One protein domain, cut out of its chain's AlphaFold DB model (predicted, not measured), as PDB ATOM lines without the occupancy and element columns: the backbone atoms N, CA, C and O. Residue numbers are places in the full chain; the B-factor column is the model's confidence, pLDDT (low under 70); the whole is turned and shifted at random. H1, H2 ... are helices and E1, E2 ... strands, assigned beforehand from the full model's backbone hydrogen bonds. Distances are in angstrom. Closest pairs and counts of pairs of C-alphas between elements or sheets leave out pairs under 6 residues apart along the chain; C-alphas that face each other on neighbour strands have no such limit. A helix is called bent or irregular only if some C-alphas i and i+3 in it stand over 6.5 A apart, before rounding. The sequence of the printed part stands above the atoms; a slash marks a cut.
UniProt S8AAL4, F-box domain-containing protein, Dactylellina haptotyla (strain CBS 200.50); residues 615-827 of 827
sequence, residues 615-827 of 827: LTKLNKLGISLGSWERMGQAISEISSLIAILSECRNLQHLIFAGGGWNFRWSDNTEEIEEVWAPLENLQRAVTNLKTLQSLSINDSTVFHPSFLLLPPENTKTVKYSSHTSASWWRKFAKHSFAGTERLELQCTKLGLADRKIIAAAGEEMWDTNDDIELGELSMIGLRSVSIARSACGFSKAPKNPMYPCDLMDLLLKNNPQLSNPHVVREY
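AT A GLANCE: This is residues 615 to 827 of the 827 residues of the protein "F-box domain-containing protein" of Dactylellina haptotyla (strain CBS 200.50) (UniProt S8AAL4). The chain is wound in stacked turns, a short curved solenoid: each turn lays one strand beside the one before in a single parallel sheet, then returns through a second row over one side of that sheet. The return row holds H1 and H2 side by side, then H3, with H5 and H6 near the E7 edge, and unnamed stretches between; H4 lies across past the strands' last residues, and no named helix covers the other face. The 213 printed residues have seven strands and six helices, in the order E1 H1 E2 H2 E3 E4 H3 E5 H4 E6 H5 H6 E7, and the sheet runs E1 E2 E3 E4 E5 E6 E7. The class is mixed, with under half of the residues in named elements. The whole is compact, with a radius of gyration of the C-alphas of 16.9 A and spans of 47 by 42 by 30 A.

IN THESE COORDINATES: The strands are E1, residues 618 to 625, 18.8 A long from C-alpha 618 at (153.476, 189.281, 193.509); E2, 653 to 658, 16.6 A; E3, 694 to 698; E4, 717 to 720; E5, 742 to 745; E6, 784 to 787; and E7, 824 to 826, ending at C-alpha 826 at (162.567, 161.110, 178.329). The helices are H1, residues 631 to 647, 25.1 A; H2, 669 to 687, 27.4 A; H3, 726 to 734; H4, 752 to 760; H5, 807 to 814; and H6, 816 to 819. H2 has a kink of 25 degrees near residue 678 and is only just irregular, with C-alphas 674 and 677 6.54 A apart.

HOW THE PARTS SIT: The sheet is twisted, with edge strands E1 and E7. Within hydrogen-bond range are N 623 and O 655 between E1 and E2, 2.8 A; N 656 and O 696 between E2 and E3, 2.8 A; N 697 and O 719 between E3 and E4, 2.8 A; N 720 and O 744 between E4 and E5, 2.9 A; N 745 and O 786 between E5 and E6, 2.8 A; and N 825 and O 785 between E6 and E7, 3.3 A. E1 H1 E2, E2 H2 E3, E4 H3 E5, E5 H4 E6 and E6 H5 H6 E7 are strand-helix-strand units, two parallel neighbours joined through helix, with right-handed crossovers. H1 only grazes the sheet, with residues 634 to 647. H1 and H2 touch, closest at the C-alphas of Ile 642 and Leu 682, 5.7 A, at a shallow tilt of 9 degrees, the same way. H2 and H4 are close but not clearly touching, the closest C-alphas being Thr 669 and Ala 760, 6.7 A, and about perpendicular at 82 degrees. H3 is apart from the other helices. Each O i to N i+4 pair is within hydrogen-bond range in H3, H4 and H5, against 12 of 13 in H1 and 10 of 15 in H2; H6 is too short for such a pair.

THE WHOLE: The C-alphas farthest apart, Glu 670 and Asn 820, are 47.8 A apart. The printed part has no cut and ends at the chain's last residue, 827. The links E3 to E4, H4 to E6 and E6 to H5 are long, with 18, 23 and 19 residues. The mean pLDDT of the printed part is 86.0; 28 residues are under 70, among them 659 to 667 and 790 to 801.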
ATOM      1  N   LEU A 615     154.639 194.527 195.927       91.62
ATOM      2  CA  LEU A 615     155.295 193.215 195.923       91.62
ATOM      3  C   LEU A 615     154.573 192.184 196.805       91.62
ATOM      4  O   LEU A 615     154.765 190.982 196.625       91.62
ATOM      5  N   THR A 616     153.668 192.610 197.695       90.25
ATOM      6  CA  THR A 616     152.842 191.677 198.472       90.25
ATOM      7  C   THR A 616     151.795 190.962 197.612       90.25
ATOM      8  O   THR A 616     151.320 189.895 197.999       90.25
ATOM      9  N   LYS A 617     151.465 191.496 196.427       90.88
ATOM     10  CA  LYS A 617     150.568 190.872 195.432       90.88
ATOM     11  C   LYS A 617     151.316 190.052 194.379       90.88
ATOM     12  O   LYS A 617     150.690 189.466 193.492       90.88
ATOM     13  N   LEU A 618     152.646 190.022 194.447       91.25
ATOM     14  CA  LEU A 618     153.476 189.281 193.509       91.25
ATOM     15  C   LEU A 618     153.346 187.780 193.764       91.25
ATOM     16  O   LEU A 618     153.781 187.282 194.802       91.25
ATOM     17  N   ASN A 619     152.774 187.055 192.803       92.69
ATOM     18  CA  ASN A 619     152.669 185.597 192.879       92.69
ATOM     19  C   ASN A 619     153.613 184.884 191.909       92.69
ATOM     20  O   ASN A 619     153.896 183.699 192.099       92.69
ATOM     21  N   LYS A 620     154.139 185.596 190.910       92.19
ATOM     22  CA  LYS A 620     155.103 185.067 189.963       92.19
ATOM     23  C   LYS A 620     156.195 186.087 189.680       92.19
ATOM     24  O   LYS A 620     155.929 187.243 189.375       92.19
ATOM     25  N   LEU A 621     157.436 185.634 189.774       93.56
ATOM     26  CA  LEU A 621     158.620 186.446 189.552       93.56
ATOM     27  C   LEU A 621     159.571 185.681 188.638       93.56
ATOM     28  O   LEU A 621     160.105 184.637 189.006       93.56
ATOM     29  N   GLY A 622     159.758 186.201 187.434       91.19
ATOM     30  CA  GLY A 622     160.856 185.872 186.546       91.19
ATOM     31  C   GLY A 622     162.012 186.845 186.742       91.19
ATOM     32  O   GLY A 622     161.834 188.058 186.770       91.19
ATOM     33  N   ILE A 623     163.223 186.335 186.847       88.56
ATOM     34  CA  ILE A 623     164.432 187.136 186.974       88.56
ATOM     35  C   ILE A 623     165.379 186.677 185.885       88.56
ATOM     36  O   ILE A 623     165.790 185.522 185.859       88.56
ATOM     37  N   SER A 624     165.702 187.586 184.974       86.31
ATOM     38  CA  SER A 624     166.778 187.396 184.020       86.31
ATOM     39  C   SER A 624     168.047 187.957 184.621       86.31
ATOM     40  O   SER A 624     168.166 189.173 184.759       86.31
ATOM     41  N   LEU A 625     168.982 187.089 184.980       81.06
ATOM     42  CA  LEU A 625     170.302 187.555 185.386       81.06
ATOM     43  C   LEU A 625     171.103 187.902 184.130       81.06
ATOM     44  O   LEU A 625     170.952 187.271 183.077       81.06
ATOM     45  N   GLY A 626     171.834 189.014 184.209       71.56
ATOM     46  CA  GLY A 626     172.685 189.480 183.122       71.56
ATOM     47  C   GLY A 626     173.904 188.592 182.921       71.56
ATOM     48  O   GLY A 626     174.196 187.721 183.735       71.56
ATOM     49  N   SER A 627     174.659 188.863 181.857       69.00
ATOM     50  CA  SER A 627     176.073 188.505 181.872       69.00
ATOM     51  C   SER A 627     176.757 189.394 182.899       69.00
ATOM     52  O   SER A 627     176.863 190.603 182.692       69.00
ATOM     53  N   TRP A 628     177.212 188.812 183.998       71.50
ATOM     54  CA  TRP A 628     178.092 189.530 184.904       71.50
ATOM     55  C   TRP A 628     179.432 189.708 184.176       71.50
ATOM     56  O   TRP A 628     180.045 188.750 183.735       71.50
ATOM     57  N   GLU A 629     179.902 190.922 183.943       71.25
ATOM     58  CA  GLU A 629     181.260 191.091 183.393       71.25
ATOM     59  C   GLU A 629     182.300 191.068 184.513       71.25
ATOM     60  O   GLU A 629     183.486 190.844 184.278       71.25
ATOM     61  N   ARG A 630     181.848 191.333 185.744       78.00
ATOM     62  CA  ARG A 630     182.674 191.475 186.942       78.00
ATOM     63  C   ARG A 630     181.970 190.875 188.149       78.00
ATOM     64  O   ARG A 630     180.760 191.036 188.299       78.00
ATOM     65  N   MET A 631     182.740 190.296 189.068       80.00
ATOM     66  CA  MET A 631     182.200 189.671 190.278       80.00
ATOM     67  C   MET A 631     181.383 190.632 191.151       80.00
ATOM     68  O   MET A 631     180.307 190.289 191.635       80.00
ATOM     69  N   GLY A 632     181.824 191.888 191.267       84.06
ATOM     70  CA  GLY A 632     181.080 192.915 192.001       84.06
ATOM     71  C   GLY A 632     179.664 193.166 191.459       84.06
ATOM     72  O   GLY A 632     178.762 193.473 192.239       84.06
ATOM     73  N   GLN A 633     179.432 192.984 190.150       82.56
ATOM     74  CA  GLN A 633     178.086 193.069 189.568       82.56
ATOM     75  C   GLN A 633     177.228 191.887 190.022       82.56
ATOM     76  O   GLN A 633     176.103 192.103 190.463       82.56
ATOM     77  N   ALA A 634     177.780 190.669 190.016       83.12
ATOM     78  CA  ALA A 634     177.096 189.473 190.506       83.12
ATOM     79  C   ALA A 634     176.651 189.632 191.967       83.12
ATOM     80  O   ALA A 634     175.484 189.422 192.297       83.12
ATOM     81  N   ILE A 635     177.558 190.084 192.839       87.44
ATOM     82  CA  ILE A 635     177.273 190.312 194.264       87.44
ATOM     83  C   ILE A 635     176.179 191.373 194.443       87.44
ATOM     84  O   ILE A 635     175.258 191.190 195.248       87.44
ATOM     85  N   SER A 636     176.247 192.472 193.687       86.31
ATOM     86  CA  SER A 636     175.244 193.544 193.722       86.31
ATOM     87  C   SER A 636     173.868 193.071 193.232       86.31
ATOM     88  O   SER A 636     172.847 193.352 193.869       86.31
ATOM     89  N   GLU A 637     173.828 192.294 192.149       85.69
ATOM     90  CA  GLU A 637     172.599 191.709 191.610       85.69
ATOM     91  C   GLU A 637     171.981 190.695 192.576       85.69
ATOM     92  O   GLU A 637     170.776 190.758 192.824       85.69
ATOM     93  N   ILE A 638     172.787 189.808 193.171       89.25
ATOM     94  CA  ILE A 638     172.333 188.847 194.188       89.25
ATOM     95  C   ILE A 638     171.792 189.588 195.416       89.25
ATOM     96  O   ILE A 638     170.741 189.225 195.943       89.25
ATOM     97  N   SER A 639     172.455 190.657 195.854       90.38
ATOM     98  CA  SER A 639     171.996 191.470 196.988       90.38
ATOM     99  C   SER A 639     170.662 192.159 196.693       90.38
ATOM    100  O   SER A 639     169.745 192.121 197.515       90.38
ATOM    101  N   SER A 640     170.521 192.725 195.492       88.62
ATOM    102  CA  SER A 640     169.265 193.317 195.024       88.62
ATOM    103  C   SER A 640     168.160 192.264 194.975       88.62
ATOM    104  O   SER A 640     167.063 192.483 195.477       88.62
ATOM    105  N   LEU A 641     168.464 191.081 194.451       90.81
ATOM    106  CA  LEU A 641     167.552 189.946 194.413       90.81
ATOM    107  C   LEU A 641     167.088 189.518 195.814       90.81
ATOM    108  O   LEU A 641     165.894 189.303 196.016       90.81
ATOM    109  N   ILE A 642     167.995 189.422 196.786       93.69
ATOM    110  CA  ILE A 642     167.653 189.086 198.177       93.69
ATOM    111  C   ILE A 642     166.666 190.105 198.753       93.69
ATOM    112  O   ILE A 642     165.669 189.704 199.357       93.69
ATOM    113  N   ALA A 643     166.910 191.401 198.531       91.25
ATOM    114  CA  ALA A 643     166.007 192.457 198.983       91.25
ATOM    115  C   ALA A 643     164.603 192.280 198.383       91.25
ATOM    116  O   ALA A 643     163.617 192.269 199.117       91.25
ATOM    117  N   ILE A 644     164.513 192.008 197.079       91.44
ATOM    118  CA  ILE A 644     163.241 191.776 196.378       91.44
ATOM    119  C   ILE A 644     162.506 190.567 196.955       91.44
ATOM    120  O   ILE A 644     161.339 190.666 197.332       91.44
ATOM    121  N   LEU A 645     163.185 189.422 197.064       94.31
ATOM    122  CA  LEU A 645     162.577 188.186 197.564       94.31
ATOM    123  C   LEU A 645     162.093 188.326 199.011       94.31
ATOM    124  O   LEU A 645     161.082 187.725 199.370       94.31
ATOM    125  N   SER A 646     162.759 189.153 199.823       94.12
ATOM    126  CA  SER A 646     162.358 189.403 201.212       94.12
ATOM    127  C   SER A 646     160.995 190.103 201.347       94.12
ATOM    128  O   SER A 646     160.306 189.931 202.358       94.12
ATOM    129  N   GLU A 647     160.562 190.827 200.311       93.81
ATOM    130  CA  GLU A 647     159.263 191.511 200.266       93.81
ATOM    131  C   GLU A 647     158.149 190.638 199.652       93.81
ATOM    132  O   GLU A 647     156.961 190.854 199.907       93.81
ATOM    133  N   CYS A 648     158.508 189.591 198.905       94.44
ATOM    134  CA  CYS A 648     157.586 188.770 198.114       94.44
ATOM    135  C   CYS A 648     156.981 187.597 198.913       94.44
ATOM    136  O   CYS A 648     157.124 186.428 198.557       94.44
ATOM    137  N   ARG A 649     156.270 187.890 200.008       93.69
ATOM    138  CA  ARG A 649     155.756 186.869 200.955       93.69
ATOM    139  C   ARG A 649     154.765 185.865 200.351       93.69
ATOM    140  O   ARG A 649     154.596 184.767 200.883       93.69
ATOM    141  N   ASN A 650     154.111 186.246 199.260       94.88
ATOM    142  CA  ASN A 650     153.076 185.451 198.609       94.88
ATOM    143  C   ASN A 650     153.511 184.844 197.264       94.88
ATOM    144  O   ASN A 650     152.671 184.425 196.463       94.88
ATOM    145  N   LEU A 651     154.819 184.813 197.006       96.31
ATOM    146  CA  LEU A 651     155.375 184.314 195.761       96.31
ATOM    147  C   LEU A 651     155.133 182.806 195.609       96.31
ATOM    148  O   LEU A 651     155.652 182.007 196.381       96.31
ATOM    149  N   GLN A 652     154.386 182.416 194.576       96.62
ATOM    150  CA  GLN A 652     154.076 181.017 194.260       96.62
ATOM    151  C   GLN A 652     155.003 180.442 193.187       96.62
ATOM    152  O   GLN A 652     155.292 179.246 193.199       96.62
ATOM    153  N   HIS A 653     155.491 181.279 192.272       96.62
ATOM    154  CA  HIS A 653     156.329 180.866 191.152       96.62
ATOM    155  C   HIS A 653     157.580 181.740 191.065       96.62
ATOM    156  O   HIS A 653     157.486 182.942 190.826       96.62
ATOM    157  N   LEU A 654     158.755 181.130 191.196       96.31
ATOM    158  CA  LEU A 654     160.044 181.799 191.054       96.31
ATOM    159  C   LEU A 654     160.801 181.188 189.879       96.31
ATOM    160  O   LEU A 654     161.025 179.979 189.832       96.31
ATOM    161  N   ILE A 655     161.176 182.029 188.921       94.94
ATOM    162  CA  ILE A 655     161.891 181.630 187.715       94.94
ATOM    163  C   ILE A 655     163.179 182.437 187.623       94.94
ATOM    164  O   ILE A 655     163.139 183.646 187.439       94.94
ATOM    165  N   PHE A 656     164.318 181.763 187.668       92.44
ATOM    166  CA  PHE A 656     165.596 182.310 187.237       92.44
ATOM    167  C   PHE A 656     165.801 181.966 185.765       92.44
ATOM    168  O   PHE A 656     165.527 180.843 185.351       92.44
ATOM    169  N   ALA A 657     166.223 182.935 184.967       87.88
ATOM    170  CA  ALA A 657     166.563 182.761 183.566       87.88
ATOM    171  C   ALA A 657     167.944 183.368 183.307       87.88
ATOM    172  O   ALA A 657     168.170 184.541 183.597       87.88
ATOM    173  N   GLY A 658     168.862 182.599 182.739       77.81
ATOM    174  CA  GLY A 658     170.049 183.164 182.107       77.81
ATOM    175  C   GLY A 658     169.655 183.823 180.788       77.81
ATOM    176  O   GLY A 658     168.871 183.281 180.005       77.81
ATOM    177  N   GLY A 659     170.162 185.026 180.528       64.81
ATOM    178  CA  GLY A 659     170.320 185.452 179.143       64.81
ATOM    179  C   GLY A 659     171.576 184.760 178.645       64.81
ATOM    180  O   GLY A 659     172.613 185.103 179.187       64.81
ATOM    181  N   GLY A 660     171.470 183.814 177.699       56.72
ATOM    182  CA  GLY A 660     172.513 182.889 177.196       56.72
ATOM    183  C   GLY A 660     173.844 183.488 176.714       56.72
ATOM    184  O   GLY A 660     174.315 183.219 175.611       56.72
ATOM    185  N   TRP A 661     174.456 184.300 177.556       52.34
ATOM    186  CA  TRP A 661     175.720 184.980 177.429       52.34
ATOM    187  C   TRP A 661     176.648 184.313 178.437       52.34
ATOM    188  O   TRP A 661     176.329 184.186 179.620       52.34
ATOM    189  N   ASN A 662     177.776 183.820 177.935       55.59
ATOM    190  CA  ASN A 662     178.739 183.053 178.711       55.59
ATOM    191  C   ASN A 662     179.336 183.940 179.805       55.59
ATOM    192  O   ASN A 662     180.227 184.742 179.517       55.59
ATOM    193  N   PHE A 663     178.872 183.780 181.044       59.56
ATOM    194  CA  PHE A 663     179.626 184.278 182.180       59.56
ATOM    195  C   PHE A 663     180.987 183.579 182.165       59.56
ATOM    196  O   PHE A 663     181.065 182.350 182.196       59.56
ATOM    197  N   ARG A 664     182.063 184.352 182.031       65.12
ATOM    198  CA  ARG A 664     183.416 183.841 182.222       65.12
ATOM    199  C   ARG A 664     183.785 184.190 183.646       65.12
ATOM    200  O   ARG A 664     184.166 185.331 183.894       65.12
ATOM    201  N   TRP A 665     183.654 183.235 184.565       68.56
ATOM    202  CA  TRP A 665     184.335 183.400 185.842       68.56
ATOM    203  C   TRP A 665     185.818 183.611 185.532       68.56
ATOM    204  O   TRP A 665     186.366 182.978 184.621       68.56
ATOM    205  N   SER A 666     186.436 184.561 186.223       66.62
ATOM    206  CA  SER A 666     187.877 184.733 186.144       66.62
ATOM    207  C   SER A 666     188.552 183.443 186.625       66.62
ATOM    208  O   SER A 666     187.988 182.686 187.416       66.62
ATOM    209  N   ASP A 667     189.781 183.189 186.178       66.69
ATOM    210  CA  ASP A 667     190.586 182.080 186.707       66.69
ATOM    211  C   ASP A 667     191.028 182.339 188.178       66.69
ATOM    212  O   ASP A 667     191.841 181.594 188.722       66.69
ATOM    213  N   ASN A 668     190.531 183.405 188.827       75.12
ATOM    214  CA  ASN A 668     190.896 183.809 190.180       75.12
ATOM    215  C   ASN A 668     189.965 183.163 191.221       75.12
ATOM    216  O   ASN A 668     188.810 183.559 191.376       75.12
ATOM    217  N   THR A 669     190.482 182.189 191.969       74.06
ATOM    218  CA  THR A 669     189.733 181.462 193.006       74.06
ATOM    219  C   THR A 669     189.274 182.349 194.165       74.06
ATOM    220  O   THR A 669     188.232 182.065 194.749       74.06
ATOM    221  N   GLU A 670     189.991 183.438 194.475       76.19
ATOM    222  CA  GLU A 670     189.608 184.372 195.550       76.19
ATOM    223  C   GLU A 670     188.261 185.056 195.254       76.19
ATOM    224  O   GLU A 670     187.437 185.230 196.149       76.19
ATOM    225  N   GLU A 671     187.969 185.351 193.982       76.56
ATOM    226  CA  GLU A 671     186.696 185.968 193.576       76.56
ATOM    227  C   GLU A 671     185.503 185.005 193.715       76.56
ATOM    228  O   GLU A 671     184.363 185.440 193.889       76.56
ATOM    229  N   ILE A 672     185.742 183.689 193.655       75.88
ATOM    230  CA  ILE A 672     184.692 182.669 193.812       75.88
ATOM    231  C   ILE A 672     184.217 182.619 195.270       75.88
ATOM    232  O   ILE A 672     183.012 182.523 195.524       75.88
ATOM    233  N   GLU A 673     185.145 182.722 196.225       83.81
ATOM    234  CA  GLU A 673     184.822 182.717 197.656       83.81
ATOM    235  C   GLU A 673     183.946 183.918 198.045       83.81
ATOM    236  O   GLU A 673     183.000 183.767 198.824       83.81
ATOM    237  N   GLU A 674     184.176 185.088 197.438       87.62
ATOM    238  CA  GLU A 674     183.392 186.305 197.699       87.62
ATOM    239  C   GLU A 674     181.906 186.168 197.328       87.62
ATOM    240  O   GLU A 674     181.046 186.782 197.965       87.62
ATOM    241  N   VAL A 675     181.570 185.345 196.328       87.00
ATOM    242  CA  VAL A 675     180.176 185.128 195.893       87.00
ATOM    243  C   VAL A 675     179.443 184.101 196.746       87.00
ATOM    244  O   VAL A 675     178.208 184.111 196.796       87.00
ATOM    245  N   TRP A 676     180.162 183.249 197.477       90.31
ATOM    246  CA  TRP A 676     179.535 182.168 198.230       90.31
ATOM    247  C   TRP A 676     178.614 182.682 199.342       90.31
ATOM    248  O   TRP A 676     177.466 182.246 199.448       90.31
ATOM    249  N   ALA A 677     179.051 183.684 200.110       93.19
ATOM    250  CA  ALA A 677     178.227 184.288 201.160       93.19
ATOM    251  C   ALA A 677     176.933 184.948 200.613       93.19
ATOM    252  O   ALA A 677     175.851 184.693 201.159       93.19
ATOM    253  N   PRO A 678     176.968 185.744 199.524       93.31
ATOM    254  CA  PRO A 678     175.769 186.180 198.806       93.31
ATOM    255  C   PRO A 678     174.856 185.036 198.345       93.31
ATOM    256  O   PRO A 678     173.641 185.127 198.525       93.31
ATOM    257  N   LEU A 679     175.401 183.948 197.796       93.06
ATOM    258  CA  LEU A 679     174.606 182.789 197.370       93.06
ATOM    259  C   LEU A 679     173.936 182.070 198.551       93.06
ATOM    260  O   LEU A 679     172.776 181.669 198.457       93.06
ATOM    261  N   GLU A 680     174.602 181.963 199.700       95.25
ATOM    262  CA  GLU A 680     173.997 181.435 200.929       95.25
ATOM    263  C   GLU A 680     172.894 182.349 201.479       95.25
ATOM    264  O   GLU A 680     171.860 181.874 201.961       95.25
ATOM    265  N   ASN A 681     173.080 183.669 201.392       96.00
ATOM    266  CA  ASN A 681     172.024 184.630 201.716       96.00
ATOM    267  C   ASN A 681     170.822 184.459 200.772       96.00
ATOM    268  O   ASN A 681     169.677 184.483 201.231       96.00
ATOM    269  N   LEU A 682     171.070 184.236 199.477       95.75
ATOM    270  CA  LEU A 682     170.029 183.954 198.492       95.75
ATOM    271  C   LEU A 682     169.288 182.653 198.810       95.75
ATOM    272  O   LEU A 682     168.057 182.643 198.804       95.75
ATOM    273  N   GLN A 683     170.007 181.584 199.162       97.19
ATOM    274  CA  GLN A 683     169.401 180.331 199.615       97.19
ATOM    275  C   GLN A 683     168.457 180.574 200.796       97.19
ATOM    276  O   GLN A 683     167.314 180.123 200.768       97.19
ATOM    277  N   ARG A 684     168.893 181.335 201.810       97.69
ATOM    278  CA  ARG A 684     168.051 181.687 202.965       97.69
ATOM    279  C   ARG A 684     166.814 182.487 202.559       97.69
ATOM    280  O   ARG A 684     165.727 182.215 203.066       97.69
ATOM    281  N   ALA A 685     166.959 183.446 201.645       97.25
ATOM    282  CA  ALA A 685     165.833 184.223 201.130       97.25
ATOM    283  C   ALA A 685     164.805 183.326 200.428       97.25
ATOM    284  O   ALA A 685     163.615 183.426 200.718       97.25
ATOM    285  N   VAL A 686     165.261 182.402 199.577       96.88
ATOM    286  CA  VAL A 686     164.393 181.455 198.866       96.88
ATOM    287  C   VAL A 686     163.709 180.494 199.833       96.88
ATOM    288  O   VAL A 686     162.493 180.357 199.758       96.88
ATOM    289  N   THR A 687     164.430 179.902 200.790       96.19
ATOM    290  CA  THR A 687     163.861 179.000 201.812       96.19
ATOM    291  C   THR A 687     162.743 179.661 202.630       96.19
ATOM    292  O   THR A 687     161.795 178.991 203.037       96.19
ATOM    293  N   ASN A 688     162.799 180.981 202.828       96.56
ATOM    294  CA  ASN A 688     161.771 181.735 203.549       96.56
ATOM    295  C   ASN A 688     160.476 181.974 202.745       96.56
ATOM    296  O   ASN A 688     159.485 182.437 203.320       96.56
ATOM    297  N   LEU A 689     160.436 181.638 201.451       96.94
ATOM    298  CA  LEU A 689     159.251 181.762 200.597       96.94
ATOM    299  C   LEU A 689     158.264 180.613 200.853       96.94
ATOM    300  O   LEU A 689     158.133 179.672 200.074       96.94
ATOM    301  N   LYS A 690     157.534 180.694 201.968       96.06
ATOM    302  CA  LYS A 690     156.632 179.624 202.438       96.06
ATOM    303  C   LYS A 690     155.494 179.280 201.474       96.06
ATOM    304  O   LYS A 690     154.920 178.203 201.586       96.06
ATOM    305  N   THR A 691     155.140 180.189 200.572       96.56
ATOM    306  CA  THR A 691     154.056 180.023 199.593       96.56
ATOM    307  C   THR A 691     154.548 179.516 198.236       96.56
ATOM    308  O   THR A 691     153.719 179.280 197.355       96.56
ATOM    309  N   LEU A 692     155.862 179.306 198.071       97.62
ATOM    310  CA  LEU A 692     156.451 178.894 196.805       97.62
ATOM    311  C   LEU A 692     155.995 177.484 196.426       97.62
ATOM    312  O   LEU A 692     156.243 176.519 197.141       97.62
ATOM    313  N   GLN A 693     155.332 177.376 195.277       97.88
ATOM    314  CA  GLN A 693     154.849 176.121 194.703       97.88
ATOM    315  C   GLN A 693     155.725 175.652 193.543       97.88
ATOM    316  O   GLN A 693     155.759 174.457 193.245       97.88
ATOM    317  N   SER A 694     156.417 176.574 192.874       98.00
ATOM    318  CA  SER A 694     157.261 176.272 191.725       98.00
ATOM    319  C   SER A 694     158.562 177.063 191.752       98.00
ATOM    320  O   SER A 694     158.543 178.293 191.810       98.00
ATOM    321  N   LEU A 695     159.679 176.344 191.646       97.44
ATOM    322  CA  LEU A 695     161.015 176.896 191.448       97.44
ATOM    323  C   LEU A 695     161.557 176.420 190.098       97.44
ATOM    324  O   LEU A 695     161.608 175.221 189.835       97.44
ATOM    325  N   SER A 696     161.975 177.351 189.249       96.31
ATOM    326  CA  SER A 696     162.566 177.055 187.947       96.31
ATOM    327  C   SER A 696     163.879 177.800 187.792       96.31
ATOM    328  O   SER A 696     163.906 179.021 187.885       96.31
ATOM    329  N   ILE A 697     164.953 177.084 187.489       94.00
ATOM    330  CA  ILE A 697     166.245 177.655 187.112       94.00
ATOM    331  C   ILE A 697     166.467 177.284 185.657       94.00
ATOM    332  O   ILE A 697     166.695 176.123 185.334       94.00
ATOM    333  N   ASN A 698     166.285 178.259 184.778       89.50
ATOM    334  CA  ASN A 698     166.448 178.116 183.346       89.50
ATOM    335  C   ASN A 698     167.789 178.720 182.945       89.50
ATOM    336  O   ASN A 698     168.024 179.894 183.217       89.50
ATOM    337  N   ASP A 699     168.587 177.950 182.217       79.56
ATOM    338  CA  ASP A 699     169.917 178.337 181.753       79.56
ATOM    339  C   ASP A 699     170.977 178.412 182.869       79.56
ATOM    340  O   ASP A 699     170.743 178.804 184.013       79.56
ATOM    341  N   SER A 700     172.166 177.961 182.503       60.84
ATOM    342  CA  SER A 700     173.199 177.416 183.376       60.84
ATOM    343  C   SER A 700     174.196 178.405 183.930       60.84
ATOM    344  O   SER A 700     174.922 178.082 184.865       60.84
ATOM    345  N   THR A 701     174.265 179.590 183.343       68.62
ATOM    346  CA  THR A 701     175.288 180.587 183.672       68.62
ATOM    347  C   THR A 701     174.900 181.461 184.860       68.62
ATOM    348  O   THR A 701     175.664 182.334 185.256       68.62
ATOM    349  N   VAL A 702     173.716 181.226 185.428       69.50
ATOM    350  CA  VAL A 702     173.132 182.034 186.499       69.50
ATOM    351  C   VAL A 702     173.864 181.858 187.833       69.50
ATOM    352  O   VAL A 702     173.977 182.812 188.594       69.50
ATOM    353  N   PHE A 703     174.363 180.662 188.140       84.69
ATOM    354  CA  PHE A 703     175.054 180.380 189.400       84.69
ATOM    355  C   PHE A 703     176.354 179.621 189.152       84.69
ATOM    356  O   PHE A 703     176.566 179.054 188.083       84.69
ATOM    357  N   HIS A 704     177.220 179.581 190.169       87.88
ATOM    358  CA  HIS A 704     178.386 178.703 190.143       87.88
ATOM    359  C   HIS A 704     177.927 177.252 189.894       87.88
ATOM    360  O   HIS A 704     176.971 176.825 190.551       87.88
ATOM    361  N   PRO A 705     178.580 176.458 189.019       90.06
ATOM    362  CA  PRO A 705     178.088 175.121 188.653       90.06
ATOM    363  C   PRO A 705     177.973 174.124 189.818       90.06
ATOM    364  O   PRO A 705     177.323 173.092 189.683       90.06
ATOM    365  N   SER A 706     178.584 174.440 190.962       92.00
ATOM    366  CA  SER A 706     178.548 173.660 192.214       92.00
ATOM    367  C   SER A 706     177.539 174.166 193.245       92.00
ATOM    368  O   SER A 706     177.400 173.583 194.332       92.00
ATOM    369  N   PHE A 707     176.858 175.274 192.951       93.38
ATOM    370  CA  PHE A 707     175.808 175.834 193.789       93.38
ATOM    371  C   PHE A 707     174.449 175.266 193.374       93.38
ATOM    372  O   PHE A 707     173.963 175.482 192.266       93.38
ATOM    373  N   LEU A 708     173.827 174.525 194.289       94.81
ATOM    374  CA  LEU A 708     172.472 174.011 194.140       94.81
ATOM    375  C   LEU A 708     171.537 174.883 194.976       94.81
ATOM    376  O   LEU A 708     171.575 174.817 196.202       94.81
ATOM    377  N   LEU A 709     170.689 175.668 194.312       95.69
ATOM    378  CA  LEU A 709     169.633 176.418 194.983       95.69
ATOM    379  C   LEU A 709     168.480 175.469 195.333       95.69
ATOM    380  O   LEU A 709     167.775 174.979 194.447       95.69
ATOM    381  N   LEU A 710     168.300 175.212 196.622       96.69
ATOM    382  CA  LEU A 710     167.303 174.300 197.165       96.69
ATOM    383  C   LEU A 710     165.929 174.976 197.281       96.69
ATOM    384  O   LEU A 710     165.844 176.118 197.750       96.69
ATOM    385  N   PRO A 711     164.844 174.279 196.904       96.75
ATOM    386  CA  PRO A 711     163.490 174.782 197.069       96.75
ATOM    387  C   PRO A 711     163.020 174.700 198.537       96.75
ATOM    388  O   PRO A 711     163.453 173.811 199.272       96.75
ATOM    389  N   PRO A 712     162.084 175.565 198.970       96.12
ATOM    390  CA  PRO A 712     161.314 175.375 200.203       96.12
ATOM    391  C   PRO A 712     160.505 174.072 200.198       96.12
ATOM    392  O   PRO A 712     160.062 173.627 199.139       96.12
ATOM    393  N   GLU A 713     160.196 173.538 201.384       94.31
ATOM    394  CA  GLU A 713     159.437 172.283 201.581       94.31
ATOM    395  C   GLU A 713     158.031 172.269 200.945       94.31
ATOM    396  O   GLU A 713     157.470 171.212 200.682       94.31
ATOM    397  N   ASN A 714     157.438 173.435 200.673       93.94
ATOM    398  CA  ASN A 714     156.109 173.524 200.051       93.94
ATOM    399  C   ASN A 714     156.146 173.501 198.512       93.94
ATOM    400  O   ASN A 714     155.096 173.572 197.861       93.94
ATOM    401  N   THR A 715     157.337 173.408 197.917       97.81
ATOM    402  CA  THR A 715     157.516 173.478 196.466       97.81
ATOM    403  C   THR A 715     157.086 172.173 195.817       97.81
ATOM    404  O   THR A 715     157.695 171.133 196.032       97.81
ATOM    405  N   LYS A 716     156.061 172.236 194.966       98.19
ATOM    406  CA  LYS A 716     155.517 171.077 194.247       98.19
ATOM    407  C   LYS A 716     156.229 170.796 192.936       98.19
ATOM    408  O   LYS A 716     156.216 169.663 192.468       98.19
ATOM    409  N   THR A 717     156.774 171.820 192.287       98.12
ATOM    410  CA  THR A 717     157.422 171.689 190.979       98.12
ATOM    411  C   THR A 717     158.798 172.322 191.000       98.12
ATOM    412  O   THR A 717     158.932 173.513 191.272       98.12
ATOM    413  N   VAL A 718     159.809 171.534 190.656       97.69
ATOM    414  CA  VAL A 718     161.198 171.977 190.596       97.69
ATOM    415  C   VAL A 718     161.733 171.715 189.200       97.69
ATOM    416  O   VAL A 718     161.615 170.606 188.682       97.69
ATOM    417  N   LYS A 719     162.323 172.740 188.592       96.38
ATOM    418  CA  LYS A 719     162.988 172.641 187.298       96.38
ATOM    419  C   LYS A 719     164.418 173.147 187.396       96.38
ATOM    420  O   LYS A 719     164.631 174.297 187.778       96.38
ATOM    421  N   TYR A 720     165.369 172.326 186.969       95.31
ATOM    422  CA  TYR A 720     166.763 172.714 186.794       95.31
ATOM    423  C   TYR A 720     167.178 172.529 185.341       95.31
ATOM    424  O   TYR A 720     167.112 171.435 184.791       95.31
ATOM    425  N   SER A 721     167.646 173.605 184.726       91.56
ATOM    426  CA  SER A 721     168.328 173.586 183.444       91.56
ATOM    427  C   SER A 721     169.652 174.314 183.613       91.56
ATOM    428  O   SER A 721     169.693 175.537 183.524       91.56
ATOM    429  N   SER A 722     170.708 173.568 183.954       86.50
ATOM    430  CA  SER A 722     172.000 174.149 184.328       86.50
ATOM    431  C   SER A 722     173.214 173.331 183.869       86.50
ATOM    432  O   SER A 722     173.099 172.183 183.445       86.50
ATOM    433  N   HIS A 723     174.396 173.933 183.974       87.31
ATOM    434  CA  HIS A 723     175.686 173.264 183.976       87.31
ATOM    435  C   HIS A 723     175.916 172.820 185.414       87.31
ATOM    436  O   HIS A 723     175.740 173.609 186.343       87.31
ATOM    437  N   THR A 724     176.245 171.551 185.599       90.38
ATOM    438  CA  THR A 724     176.304 170.931 186.926       90.38
ATOM    439  C   THR A 724     177.656 170.266 187.129       90.38
ATOM    440  O   THR A 724     178.096 169.494 186.270       90.38
ATOM    441  N   SER A 725     178.307 170.542 188.258       92.44
ATOM    442  CA  SER A 725     179.504 169.818 188.701       92.44
ATOM    443  C   SER A 725     179.149 168.531 189.456       92.44
ATOM    444  O   SER A 725     177.989 168.299 189.814       92.44
ATOM    445  N   ALA A 726     180.153 167.701 189.752       93.00
ATOM    446  CA  ALA A 726     179.988 166.532 190.617       93.00
ATOM    447  C   ALA A 726     179.436 166.915 192.001       93.00
ATOM    448  O   ALA A 726     178.528 166.275 192.538       93.00
ATOM    449  N   SER A 727     179.935 168.018 192.564       94.12
ATOM    450  CA  SER A 727     179.484 168.544 193.854       94.12
ATOM    451  C   SER A 727     178.009 168.940 193.839       94.12
ATOM    452  O   SER A 727     177.310 168.730 194.831       94.12
ATOM    453  N   TRP A 728     177.517 169.484 192.722       95.25
ATOM    454  CA  TRP A 728     176.098 169.796 192.551       95.25
ATOM    455  C   TRP A 728     175.240 168.535 192.644       95.25
ATOM    456  O   TRP A 728     174.297 168.491 193.434       95.25
ATOM    457  N   TRP A 729     175.614 167.483 191.912       95.56
ATOM    458  CA  TRP A 729     174.900 166.204 191.900       95.56
ATOM    459  C   TRP A 729     174.899 165.514 193.263       95.56
ATOM    460  O   TRP A 729     173.866 165.013 193.695       95.56
ATOM    461  N   ARG A 730     176.006 165.579 194.008       95.94
ATOM    462  CA  ARG A 730     176.066 165.049 195.380       95.94
ATOM    463  C   ARG A 730     175.173 165.815 196.352       95.94
ATOM    464  O   ARG A 730     174.543 165.206 197.215       95.94
ATOM    465  N   LYS A 731     175.097 167.144 196.231       96.62
ATOM    466  CA  LYS A 731     174.159 167.960 197.023       96.62
ATOM    467  C   LYS A 731     172.712 167.643 196.653       96.62
ATOM    468  O   LYS A 731     171.875 167.518 197.542       96.62
ATOM    469  N   PHE A 732     172.442 167.470 195.360       97.00
ATOM    470  CA  PHE A 732     171.132 167.087 194.845       97.00
ATOM    471  C   PHE A 732     170.696 165.730 195.408       97.00
ATOM    472  O   PHE A 732     169.597 165.612 195.941       97.00
ATOM    473  N   ALA A 733     171.590 164.741 195.387       97.56
ATOM    474  CA  ALA A 733     171.340 163.392 195.878       97.56
ATOM    475  C   ALA A 733     170.992 163.336 197.377       97.56
ATOM    476  O   ALA A 733     170.090 162.606 197.792       97.56
ATOM    477  N   LYS A 734     171.671 164.151 198.192       97.56
ATOM    478  CA  LYS A 734     171.477 164.205 199.653       97.56
ATOM    479  C   LYS A 734     170.220 164.952 200.097       97.56
ATOM    480  O   LYS A 734     169.813 164.820 201.247       97.56
ATOM    481  N   HIS A 735     169.621 165.769 199.235       97.12
ATOM    482  CA  HIS A 735     168.453 166.560 199.607       97.12
ATOM    483  C   HIS A 735     167.153 165.772 199.391       97.12
ATOM    484  O   HIS A 735     166.984 165.094 198.380       97.12
ATOM    485  N   SER A 736     166.208 165.857 200.332       95.44
ATOM    486  CA  SER A 736     164.969 165.062 200.285       95.44
ATOM    487  C   SER A 736     163.913 165.604 199.321       95.44
ATOM    488  O   SER A 736     163.036 164.856 198.899       95.44
ATOM    489  N   PHE A 737     163.972 166.902 198.990       95.25
ATOM    490  CA  PHE A 737     162.956 167.598 198.184       95.25
ATOM    491  C   PHE A 737     161.520 167.306 198.656       95.25
ATOM    492  O   PHE A 737     160.609 167.114 197.849       95.25
ATOM    493  N   ALA A 738     161.327 167.261 199.979       93.94
ATOM    494  CA  ALA A 738     160.026 167.005 200.582       93.94
ATOM    495  C   ALA A 738     158.951 167.918 199.966       93.94
ATOM    496  O   ALA A 738     159.186 169.108 199.774       93.94
ATOM    497  N   GLY A 739     157.803 167.336 199.605       94.44
ATOM    498  CA  GLY A 739     156.688 168.050 198.970       94.44
ATOM    499  C   GLY A 739     156.789 168.223 197.448       94.44
ATOM    500  O   GLY A 739     155.783 168.563 196.820       94.44
ATOM    501  N   THR A 740     157.941 167.936 196.829       97.88
ATOM    502  CA  THR A 740     158.088 168.015 195.368       97.88
ATOM    503  C   THR A 740     157.356 166.861 194.691       97.88
ATOM    504  O   THR A 740     157.668 165.692 194.887       97.88
ATOM    505  N   GLU A 741     156.381 167.195 193.847       97.81
ATOM    506  CA  GLU A 741     155.600 166.235 193.064       97.81
ATOM    507  C   GLU A 741     156.110 166.123 191.619       97.81
ATOM    508  O   GLU A 741     155.910 165.095 190.977       97.81
ATOM    509  N   ARG A 742     156.747 167.165 191.080       97.69
ATOM    510  CA  ARG A 742     157.225 167.205 189.693       97.69
ATOM    511  C   ARG A 742     158.654 167.716 189.618       97.69
ATOM    512  O   ARG A 742     158.934 168.823 190.076       97.69
ATOM    513  N   LEU A 743     159.513 166.933 188.974       97.38
ATOM    514  CA  LEU A 743     160.906 167.273 188.715       97.38
ATOM    515  C   LEU A 743     161.161 167.376 187.208       97.38
ATOM    516  O   LEU A 743     160.816 166.470 186.452       97.38
ATOM    517  N   GLU A 744     161.795 168.461 186.776       96.19
ATOM    518  CA  GLU A 744     162.276 168.631 185.404       96.19
ATOM    519  C   GLU A 744     163.780 168.902 185.398       96.19
ATOM    520  O   GLU A 744     164.245 169.867 186.008       96.19
ATOM    521  N   LEU A 745     164.538 168.066 184.692       94.56
ATOM    522  CA  LEU A 745     165.985 168.183 184.553       94.56
ATOM    523  C   LEU A 745     166.355 168.380 183.085       94.56
ATOM    524  O   LEU A 745     165.976 167.604 182.211       94.56
ATOM    525  N   GLN A 746     167.122 169.428 182.825       91.81
ATOM    526  CA  GLN A 746     167.710 169.738 181.528       91.81
ATOM    527  C   GLN A 746     169.152 170.207 181.756       91.81
ATOM    528  O   GLN A 746     169.517 171.349 181.458       91.81
ATOM    529  N   CYS A 747     169.950 169.337 182.376       88.44
ATOM    530  CA  CYS A 747     171.333 169.618 182.742       88.44
ATOM    531  C   CYS A 747     172.288 169.268 181.595       88.44
ATOM    532  O   CYS A 747     172.073 168.297 180.865       88.44
ATOM    533  N   THR A 748     173.353 170.051 181.422       83.81
ATOM    534  CA  THR A 748     174.394 169.765 180.422       83.81
ATOM    535  C   THR A 748     175.783 169.726 181.028       83.81
ATOM    536  O   THR A 748     176.041 170.297 182.086       83.81
ATOM    537  N   LYS A 749     176.701 169.107 180.280       80.81
ATOM    538  CA  LYS A 749     178.139 169.127 180.543       80.81
ATOM    539  C   LYS A 749     178.656 170.552 180.761       80.81
ATOM    540  O   LYS A 749     178.251 171.476 180.049       80.81
ATOM    541  N   LEU A 750     179.591 170.682 181.703       82.25
ATOM    542  CA  LEU A 750     180.389 171.889 181.919       82.25
ATOM    543  C   LEU A 750     181.088 172.296 180.616       82.25
ATOM    544  O   LEU A 750     181.746 171.468 179.976       82.25
ATOM    545  N   GLY A 751     180.971 173.568 180.229       80.12
ATOM    546  CA  GLY A 751     181.766 174.114 179.131       80.12
ATOM    547  C   GLY A 751     183.256 174.145 179.483       80.12
ATOM    548  O   GLY A 751     183.635 174.014 180.643       80.12
ATOM    549  N   LEU A 752     184.132 174.362 178.494       79.19
ATOM    550  CA  LEU A 752     185.582 174.469 178.738       79.19
ATOM    551  C   LEU A 752     185.943 175.544 179.778       79.19
ATOM    552  O   LEU A 752     186.902 175.361 180.518       79.19
ATOM    553  N   ALA A 753     185.184 176.643 179.835       77.75
ATOM    554  CA  ALA A 753     185.362 177.675 180.853       77.75
ATOM    555  C   ALA A 753     185.010 177.135 182.248       77.75
ATOM    556  O   ALA A 753     185.877 177.102 183.114       77.75
ATOM    557  N   ASP A 754     183.792 176.613 182.427       81.44
ATOM    558  CA  ASP A 754     183.322 176.032 183.695       81.44
ATOM    559  C   ASP A 754     184.263 174.943 184.220       81.44
ATOM    560  O   ASP A 754     184.556 174.876 185.406       81.44
ATOM    561  N   ARG A 755     184.807 174.118 183.322       85.81
ATOM    562  CA  ARG A 755     185.786 173.075 183.647       85.81
ATOM    563  C   ARG A 755     187.047 173.610 184.314       85.81
ATOM    564  O   ARG A 755     187.521 173.006 185.268       85.81
ATOM    565  N   LYS A 756     187.592 174.726 183.822       84.94
ATOM    566  CA  LYS A 756     188.777 175.351 184.426       84.94
ATOM    567  C   LYS A 756     188.485 175.845 185.835       84.94
ATOM    568  O   LYS A 756     189.314 175.668 186.715       84.94
ATOM    569  N   ILE A 757     187.298 176.403 186.036       81.25
ATOM    570  CA  ILE A 757     186.851 176.971 187.309       81.25
ATOM    571  C   ILE A 757     186.661 175.865 188.349       81.25
ATOM    572  O   ILE A 757     187.205 175.949 189.445       81.25
ATOM    573  N   ILE A 758     185.968 174.786 187.974       87.19
ATOM    574  CA  ILE A 758     185.792 173.594 188.819       87.19
ATOM    575  C   ILE A 758     187.151 172.964 189.157       87.19
ATOM    576  O   ILE A 758     187.415 172.671 190.320       87.19
ATOM    577  N   ALA A 759     188.058 172.840 188.183       86.88
ATOM    578  CA  ALA A 759     189.405 172.330 188.431       86.88
ATOM    579  C   ALA A 759     190.230 173.245 189.357       86.88
ATOM    580  O   ALA A 759     190.928 172.750 190.239       86.88
ATOM    581  N   ALA A 760     190.137 174.570 189.193       83.25
ATOM    582  CA  ALA A 760     190.819 175.546 190.045       83.25
ATOM    583  C   ALA A 760     190.286 175.527 191.488       83.25
ATOM    584  O   ALA A 760     191.062 175.683 192.426       83.25
ATOM    585  N   ALA A 761     188.991 175.251 191.671       83.12
ATOM    586  CA  ALA A 761     188.371 175.030 192.977       83.12
ATOM    587  C   ALA A 761     188.727 173.665 193.609       83.12
ATOM    588  O   ALA A 761     188.263 173.356 194.706       83.12
ATOM    589  N   GLY A 762     189.530 172.832 192.933       87.81
ATOM    590  CA  GLY A 762     189.887 171.489 193.397       87.81
ATOM    591  C   GLY A 762     188.710 170.512 193.399       87.81
ATOM    592  O   GLY A 762     188.744 169.504 194.105       87.81
ATOM    593  N   GLU A 763     187.653 170.810 192.642       88.94
ATOM    594  CA  GLU A 763     186.484 169.953 192.537       88.94
ATOM    595  C   GLU A 763     186.699 168.814 191.538       88.94
ATOM    596  O   GLU A 763     187.453 168.911 190.568       88.94
ATOM    597  N   GLU A 764     185.993 167.713 191.778       89.19
ATOM    598  CA  GLU A 764     186.054 166.536 190.927       89.19
ATOM    599  C   GLU A 764     185.500 166.821 189.532       89.19
ATOM    600  O   GLU A 764     184.374 167.301 189.350       89.19
ATOM    601  N   MET A 765     186.327 166.495 188.547       86.88
ATOM    602  CA  MET A 765     186.015 166.616 187.137       86.88
ATOM    603  C   MET A 765     185.422 165.310 186.630       86.88
ATOM    604  O   MET A 765     185.909 164.237 186.967       86.88
ATOM    605  N   TRP A 766     184.414 165.425 185.771       85.81
ATOM    606  CA  TRP A 766     183.835 164.288 185.071       85.81
ATOM    607  C   TRP A 766     183.643 164.600 183.587       85.81
ATOM    608  O   TRP A 766     183.296 165.723 183.183       85.81
ATOM    609  N   ASP A 767     183.947 163.610 182.764       78.62
ATOM    610  CA  ASP A 767     183.962 163.647 181.311       78.62
ATOM    611  C   ASP A 767     182.813 162.851 180.690       78.62
ATOM    612  O   ASP A 767     182.326 163.258 179.624       78.62
ATOM    613  N   THR A 768     182.355 161.795 181.361       77.44
ATOM    614  CA  THR A 768     181.308 160.864 180.923       77.44
ATOM    615  C   THR A 768     180.263 160.626 182.020       77.44
ATOM    616  O   THR A 768     180.490 160.965 183.178       77.44
ATOM    617  N   ASN A 769     179.101 160.061 181.666       74.44
ATOM    618  CA  ASN A 769     178.051 159.725 182.644       74.44
ATOM    619  C   ASN A 769     178.496 158.656 183.647       74.44
ATOM    620  O   ASN A 769     178.007 158.649 184.774       74.44
ATOM    621  N   ASP A 770     179.418 157.788 183.234       81.75
ATOM    622  CA  ASP A 770     179.899 156.656 184.027       81.75
ATOM    623  C   ASP A 770     180.936 157.081 185.078       81.75
ATOM    624  O   ASP A 770     181.290 156.305 185.960       81.75
ATOM    625  N   ASP A 771     181.405 158.328 185.013       82.94
ATOM    626  CA  ASP A 771     182.404 158.858 185.940       82.94
ATOM    627  C   ASP A 771     181.802 159.221 187.310       82.94
ATOM    628  O   ASP A 771     182.545 159.418 188.270       82.94
ATOM    629  N   ILE A 772     180.470 159.353 187.414       88.50
ATOM    630  CA  ILE A 772     179.785 159.700 188.665       88.50
ATOM    631  C   ILE A 772     178.650 158.724 188.947       88.50
ATOM    632  O   ILE A 772     177.663 158.672 188.217       88.50
ATOM    633  N   GLU A 773     178.745 158.085 190.109       92.50
ATOM    634  CA  GLU A 773     177.649 157.388 190.778       92.50
ATOM    635  C   GLU A 773     177.207 158.195 192.007       92.50
ATOM    636  O   GLU A 773     178.030 158.693 192.788       92.50
ATOM    637  N   LEU A 774     175.896 158.350 192.187       95.50
ATOM    638  CA  LEU A 774     175.320 158.984 193.371       95.50
ATOM    639  C   LEU A 774     175.306 158.031 194.571       95.50
ATOM    640  O   LEU A 774     175.461 158.481 195.708       95.50
ATOM    641  N   GLY A 775     175.100 156.732 194.330       95.94
ATOM    642  CA  GLY A 775     175.014 155.654 195.322       95.94
ATOM    643  C   GLY A 775     173.720 155.658 196.143       95.94
ATOM    644  O   GLY A 775     173.087 154.618 196.341       95.94
ATOM    645  N   GLU A 776     173.288 156.830 196.599       96.25
ATOM    646  CA  GLU A 776     172.037 157.041 197.321       96.25
ATOM    647  C   GLU A 776     171.317 158.299 196.836       96.25
ATOM    648  O   GLU A 776     171.933 159.273 196.412       96.25
ATOM    649  N   LEU A 777     169.989 158.291 196.924       97.38
ATOM    650  CA  LEU A 777     169.146 159.447 196.642       97.38
ATOM    651  C   LEU A 777     168.160 159.598 197.800       97.38
ATOM    652  O   LEU A 777     167.575 158.614 198.246       97.38
ATOM    653  N   SER A 778     167.969 160.813 198.304       97.50
ATOM    654  CA  SER A 778     167.036 161.095 199.410       97.50
ATOM    655  C   SER A 778     165.642 161.511 198.928       97.50
ATOM    656  O   SER A 778     164.713 161.622 199.727       97.50
ATOM    657  N   MET A 779     165.488 161.757 197.625       96.12
ATOM    658  CA  MET A 779     164.259 162.261 197.020       96.12
ATOM    659  C   MET A 779     163.159 161.195 196.951       96.12
ATOM    660  O   MET A 779     163.329 160.155 196.307       96.12
ATOM    661  N   ILE A 780     162.009 161.497 197.557       95.94
ATOM    662  CA  ILE A 780     160.811 160.643 197.606       95.94
ATOM    663  C   ILE A 780     159.538 161.449 197.296       95.94
ATOM    664  O   ILE A 780     159.509 162.667 197.448       95.94
ATOM    665  N   GLY A 781     158.456 160.766 196.915       95.00
ATOM    666  CA  GLY A 781     157.137 161.372 196.680       95.00
ATOM    667  C   GLY A 781     156.905 161.977 195.287       95.00
ATOM    668  O   GLY A 781     155.832 162.536 195.050       95.00
ATOM    669  N   LEU A 782     157.841 161.824 194.342       97.12
ATOM    670  CA  LEU A 782     157.695 162.339 192.977       97.12
ATOM    671  C   LEU A 782     156.547 161.664 192.228       97.12
ATOM    672  O   LEU A 782     156.474 160.445 192.128       97.12
ATOM    673  N   ARG A 783     155.678 162.460 191.617       96.62
ATOM    674  CA  ARG A 783     154.585 161.999 190.754       96.62
ATOM    675  C   ARG A 783     154.906 162.093 189.278       96.62
ATOM    676  O   ARG A 783     154.181 161.500 188.497       96.62
ATOM    677  N   SER A 784     155.906 162.874 188.890       96.31
ATOM    678  CA  SER A 784     156.374 162.970 187.512       96.31
ATOM    679  C   SER A 784     157.825 163.422 187.481       96.31
ATOM    680  O   SER A 784     158.227 164.303 188.246       96.31
ATOM    681  N   VAL A 785     158.588 162.829 186.568       95.88
ATOM    682  CA  VAL A 785     159.937 163.266 186.232       95.88
ATOM    683  C   VAL A 785     160.040 163.441 184.722       95.88
ATOM    684  O   VAL A 785     159.550 162.616 183.946       95.88
ATOM    685  N   SER A 786     160.661 164.535 184.302       93.94
ATOM    686  CA  SER A 786     161.054 164.737 182.914       93.94
ATOM    687  C   SER A 786     162.534 165.053 182.858       93.94
ATOM    688  O   SER A 786     162.999 165.985 183.514       93.94
ATOM    689  N   ILE A 787     163.258 164.269 182.069       91.62
ATOM    690  CA  ILE A 787     164.660 164.512 181.765       91.62
ATOM    691  C   ILE A 787     164.713 164.797 180.274       91.62
ATOM    692  O   ILE A 787     164.436 163.927 179.451       91.62
ATOM    693  N   ALA A 788     164.970 166.055 179.937       83.75
ATOM    694  CA  ALA A 788     165.012 166.500 178.556       83.75
ATOM    695  C   ALA A 788     166.458 166.605 178.085       83.75
ATOM    696  O   ALA A 788     167.309 167.190 178.769       83.75
ATOM    697  N   ARG A 789     166.724 166.130 176.868       70.31
ATOM    698  CA  ARG A 789     167.923 166.519 176.122       70.31
ATOM    699  C   ARG A 789     167.942 168.032 175.975       70.31
ATOM    700  O   ARG A 789     166.958 168.654 175.569       70.31
ATOM    701  N   SER A 790     169.056 168.649 176.357       61.66
ATOM    702  CA  SER A 790     169.108 170.102 176.381       61.66
ATOM    703  C   SER A 790     169.050 170.691 174.978       61.66
ATOM    704  O   SER A 790     169.977 170.544 174.189       61.66
ATOM    705  N   ALA A 791     167.977 171.427 174.699       53.47
ATOM    706  CA  ALA A 791     167.778 172.166 173.462       53.47
ATOM    707  C   ALA A 791     168.427 173.566 173.502       53.47
ATOM    708  O   ALA A 791     167.856 174.518 172.969       53.47
ATOM    709  N   CYS A 792     169.580 173.738 174.170       51.81
ATOM    710  CA  CYS A 792     170.301 175.019 174.188       51.81
ATOM    711  C   CYS A 792     170.630 175.441 172.745       51.81
ATOM    712  O   CYS A 792     171.587 174.957 172.145       51.81
ATOM    713  N   GLY A 793     169.827 176.358 172.198       46.00
ATOM    714  CA  GLY A 793     169.764 176.719 170.776       46.00
ATOM    715  C   GLY A 793     170.973 177.461 170.200       46.00
ATOM    716  O   GLY A 793     170.831 178.128 169.180       46.00
ATOM    717  N   PHE A 794     172.147 177.365 170.827       47.91
ATOM    718  CA  PHE A 794     173.371 178.046 170.397       47.91
ATOM    719  C   PHE A 794     174.474 177.103 169.897       47.91
ATOM    720  O   PHE A 794     175.389 177.566 169.223       47.91
ATOM    721  N   SER A 795     174.387 175.790 170.145       45.59
ATOM    722  CA  SER A 795     175.312 174.805 169.566       45.59
ATOM    723  C   SER A 795     174.534 173.660 168.926       45.59
ATOM    724  O   SER A 795     173.760 173.002 169.613       45.59
ATOM    725  N   LYS A 796     174.758 173.406 167.630       44.94
ATOM    726  CA  LYS A 796     174.121 172.320 166.861       44.94
ATOM    727  C   LYS A 796     174.550 170.901 167.285       44.94
ATOM    728  O   LYS A 796     173.973 169.941 166.785       44.94
ATOM    729  N   ALA A 797     175.490 170.766 168.224       45.00
ATOM    730  CA  ALA A 797     175.916 169.475 168.750       45.00
ATOM    731  C   ALA A 797     174.817 168.825 169.621       45.00
ATOM    732  O   ALA A 797     174.294 169.493 170.524       45.00
ATOM    733  N   PRO A 798     174.499 167.528 169.435       41.62
ATOM    734  CA  PRO A 798     173.738 166.765 170.413       41.62
ATOM    735  C   PRO A 798     174.594 166.635 171.675       41.62
ATOM    736  O   PRO A 798     175.464 165.776 171.784       41.62
ATOM    737  N   LYS A 799     174.384 167.525 172.646       55.19
ATOM    738  CA  LYS A 799     174.932 167.314 173.983       55.19
ATOM    739  C   LYS A 799     174.176 166.123 174.558       55.19
ATOM    740  O   LYS A 799     173.013 166.275 174.932       55.19
ATOM    741  N   ASN A 800     174.818 164.953 174.590       58.03
ATOM    742  CA  ASN A 800     174.330 163.831 175.386       58.03
ATOM    743  C   ASN A 800     173.957 164.389 176.769       58.03
ATOM    744  O   ASN A 800     174.780 165.090 177.372       58.03
ATOM    745  N   PRO A 801     172.709 164.195 177.229       61.41
ATOM    746  CA  PRO A 801     172.301 164.680 178.532       61.41
ATOM    747  C   PRO A 801     173.228 164.026 179.558       61.41
ATOM    748  O   PRO A 801     173.366 162.803 179.583       61.41
ATOM    749  N   MET A 802     173.933 164.862 180.325       74.06
ATOM    750  CA  MET A 802     174.873 164.394 181.337       74.06
ATOM    751  C   MET A 802     174.193 164.411 182.695       74.06
ATOM    752  O   MET A 802     174.003 165.468 183.300       74.06
ATOM    753  N   TYR A 803     173.824 163.225 183.153       89.31
ATOM    754  CA  TYR A 803     173.400 162.941 184.513       89.31
ATOM    755  C   TYR A 803     174.154 161.694 185.002       89.31
ATOM    756  O   TYR A 803     174.572 160.895 184.162       89.31
ATOM    757  N   PRO A 804     174.360 161.542 186.324       93.38
ATOM    758  CA  PRO A 804     174.968 160.344 186.901       93.38
ATOM    759  C   PRO A 804     174.295 159.075 186.377       93.38
ATOM    760  O   PRO A 804     173.064 159.044 186.264       93.38
ATOM    761  N   CYS A 805     175.084 158.056 186.040       91.44
ATOM    762  CA  CYS A 805     174.593 156.842 185.380       91.44
ATOM    763  C   CYS A 805     173.495 156.122 186.188       91.44
ATOM    764  O   CYS A 805     172.568 155.562 185.605       91.44
ATOM    765  N   ASP A 806     173.536 156.225 187.516       94.94
ATOM    766  CA  ASP A 806     172.598 155.602 188.453       94.94
ATOM    767  C   ASP A 806     171.391 156.485 188.831       94.94
ATOM    768  O   ASP A 806     170.513 156.044 189.579       94.94
ATOM    769  N   LEU A 807     171.284 157.719 188.314       95.19
ATOM    770  CA  LEU A 807     170.226 158.664 188.705       95.19
ATOM    771  C   LEU A 807     168.818 158.097 188.470       95.19
ATOM    772  O   LEU A 807     167.953 158.211 189.342       95.19
ATOM    773  N   MET A 808     168.571 157.516 187.294       94.38
ATOM    774  CA  MET A 808     167.241 157.006 186.940       94.38
ATOM    775  C   MET A 808     166.857 155.785 187.768       94.38
ATOM    776  O   MET A 808     165.728 155.715 188.262       94.38
ATOM    777  N   ASP A 809     167.801 154.877 187.999       95.12
ATOM    778  CA  ASP A 809     167.584 153.701 188.839       95.12
ATOM    779  C   ASP A 809     167.250 154.110 190.276       95.12
ATOM    780  O   ASP A 809     166.300 153.596 190.874       95.12
ATOM    781  N   LEU A 810     167.968 155.097 190.815       97.12
ATOM    782  CA  LEU A 810     167.705 155.645 192.144       97.12
ATOM    783  C   LEU A 810     166.349 156.360 192.225       97.12
ATOM    784  O   LEU A 810     165.616 156.174 193.201       97.12
ATOM    785  N   LEU A 811     165.977 157.142 191.206       96.50
ATOM    786  CA  LEU A 811     164.670 157.804 191.143       96.50
ATOM    787  C   LEU A 811     163.526 156.788 191.135       96.50
ATOM    788  O   LEU A 811     162.581 156.950 191.909       96.50
ATOM    789  N   LEU A 812     163.620 155.739 190.313       95.81
ATOM    790  CA  LEU A 812     162.619 154.670 190.223       95.81
ATOM    791  C   LEU A 812     162.542 153.847 191.511       95.81
ATOM    792  O   LEU A 812     161.444 153.561 191.994       95.81
ATOM    793  N   LYS A 813     163.693 153.519 192.109       96.62
ATOM    794  CA  LYS A 813     163.780 152.796 193.387       96.62
ATOM    795  C   LYS A 813     163.064 153.544 194.510       96.62
ATOM    796  O   LYS A 813     162.318 152.937 195.276       96.62
ATOM    797  N   ASN A 814     163.272 154.853 194.600       96.94
ATOM    798  CA  ASN A 814     162.701 155.680 195.662       96.94
ATOM    799  C   ASN A 814     161.273 156.158 195.379       96.94
ATOM    800  O   ASN A 814     160.557 156.547 196.302       96.94
ATOM    801  N   ASN A 815     160.853 156.147 194.111       96.88
ATOM    802  CA  ASN A 815     159.544 156.622 193.671       96.88
ATOM    803  C   ASN A 815     158.875 155.585 192.754       96.88
ATOM    804  O   ASN A 815     158.717 155.843 191.557       96.88
ATOM    805  N   PRO A 816     158.429 154.429 193.288       95.19
ATOM    806  CA  PRO A 816     157.890 153.325 192.485       95.19
ATOM    807  C   PRO A 816     156.702 153.698 191.582       95.19
ATOM    808  O   PRO A 816     156.435 153.033 190.585       95.19
ATOM    809  N   GLN A 817     155.982 154.774 191.906       91.69
ATOM    810  CA  GLN A 817     154.904 155.339 191.092       91.69
ATOM    811  C   GLN A 817     155.364 155.870 189.723       91.69
ATOM    812  O   GLN A 817     154.537 156.010 188.820       91.69
ATOM    813  N   LEU A 818     156.659 156.154 189.549       92.88
ATOM    814  CA  LEU A 818     157.235 156.603 188.280       92.88
ATOM    815  C   LEU A 818     157.363 155.467 187.254       92.88
ATOM    816  O   LEU A 818     157.481 155.749 186.070       92.88
ATOM    817  N   SER A 819     157.254 154.196 187.654       86.00
ATOM    818  CA  SER A 819     157.361 153.039 186.745       86.00
ATOM    819  C   SER A 819     156.270 152.973 185.664       86.00
ATOM    820  O   SER A 819     156.311 152.111 184.789       86.00
ATOM    821  N   ASN A 820     155.270 153.861 185.705       83.25
ATOM    822  CA  ASN A 820     154.298 154.006 184.628       83.25
ATOM    823  C   ASN A 820     154.913 154.819 183.465       83.25
ATOM    824  O   ASN A 820     155.227 155.996 183.652       83.25
ATOM    825  N   PRO A 821     155.018 154.261 182.244       72.00
ATOM    826  CA  PRO A 821     155.678 154.919 181.112       72.00
ATOM    827  C   PRO A 821     155.014 156.230 180.658       72.00
ATOM    828  O   PRO A 821     155.617 157.001 179.923       72.00
ATOM    829  N   HIS A 822     153.788 156.537 181.094       67.81
ATOM    830  CA  HIS A 822     153.161 157.842 180.833       67.81
ATOM    831  C   HIS A 822     153.610 158.957 181.796       67.81
ATOM    832  O   HIS A 822     153.295 160.130 181.569       67.81
ATOM    833  N   VAL A 823     154.312 158.593 182.870       72.19
ATOM    834  CA  VAL A 823     154.719 159.467 183.978       72.19
ATOM    835  C   VAL A 823     156.177 159.923 183.852       72.19
ATOM    836  O   VAL A 823     156.496 161.053 184.240       72.19
ATOM    837  N   VAL A 824     157.029 159.073 183.273       77.19
ATOM    838  CA  VAL A 824     158.409 159.385 182.887       77.19
ATOM    839  C   VAL A 824     158.409 159.815 181.428       77.19
ATOM    840  O   VAL A 824     157.962 159.075 180.556       77.19
ATOM    841  N   ARG A 825     158.892 161.027 181.154       71.75
ATOM    842  CA  ARG A 825     159.106 161.495 179.782       71.75
ATOM    843  C   ARG A 825     160.577 161.801 179.580       71.75
ATOM    844  O   ARG A 825     161.050 162.853 180.019       71.75
ATOM    845  N   GLU A 826     161.261 160.872 178.931       65.50
ATOM    846  CA  GLU A 826     162.567 161.110 178.329       65.50
ATOM    847  C   GLU A 826     162.347 161.697 176.934       65.50
ATOM    848  O   GLU A 826     161.597 161.136 176.129       65.50
ATOM    849  N   TYR A 827     162.938 162.866 176.695       52.78
ATOM    850  CA  TYR A 827     162.864 163.600 175.429       52.78
ATOM    851  C   TYR A 827     164.237 163.708 174.782       52.78
ATOM    852  O   TYR A 827     165.192 164.067 175.513       52.78
TER     853      TYR A 827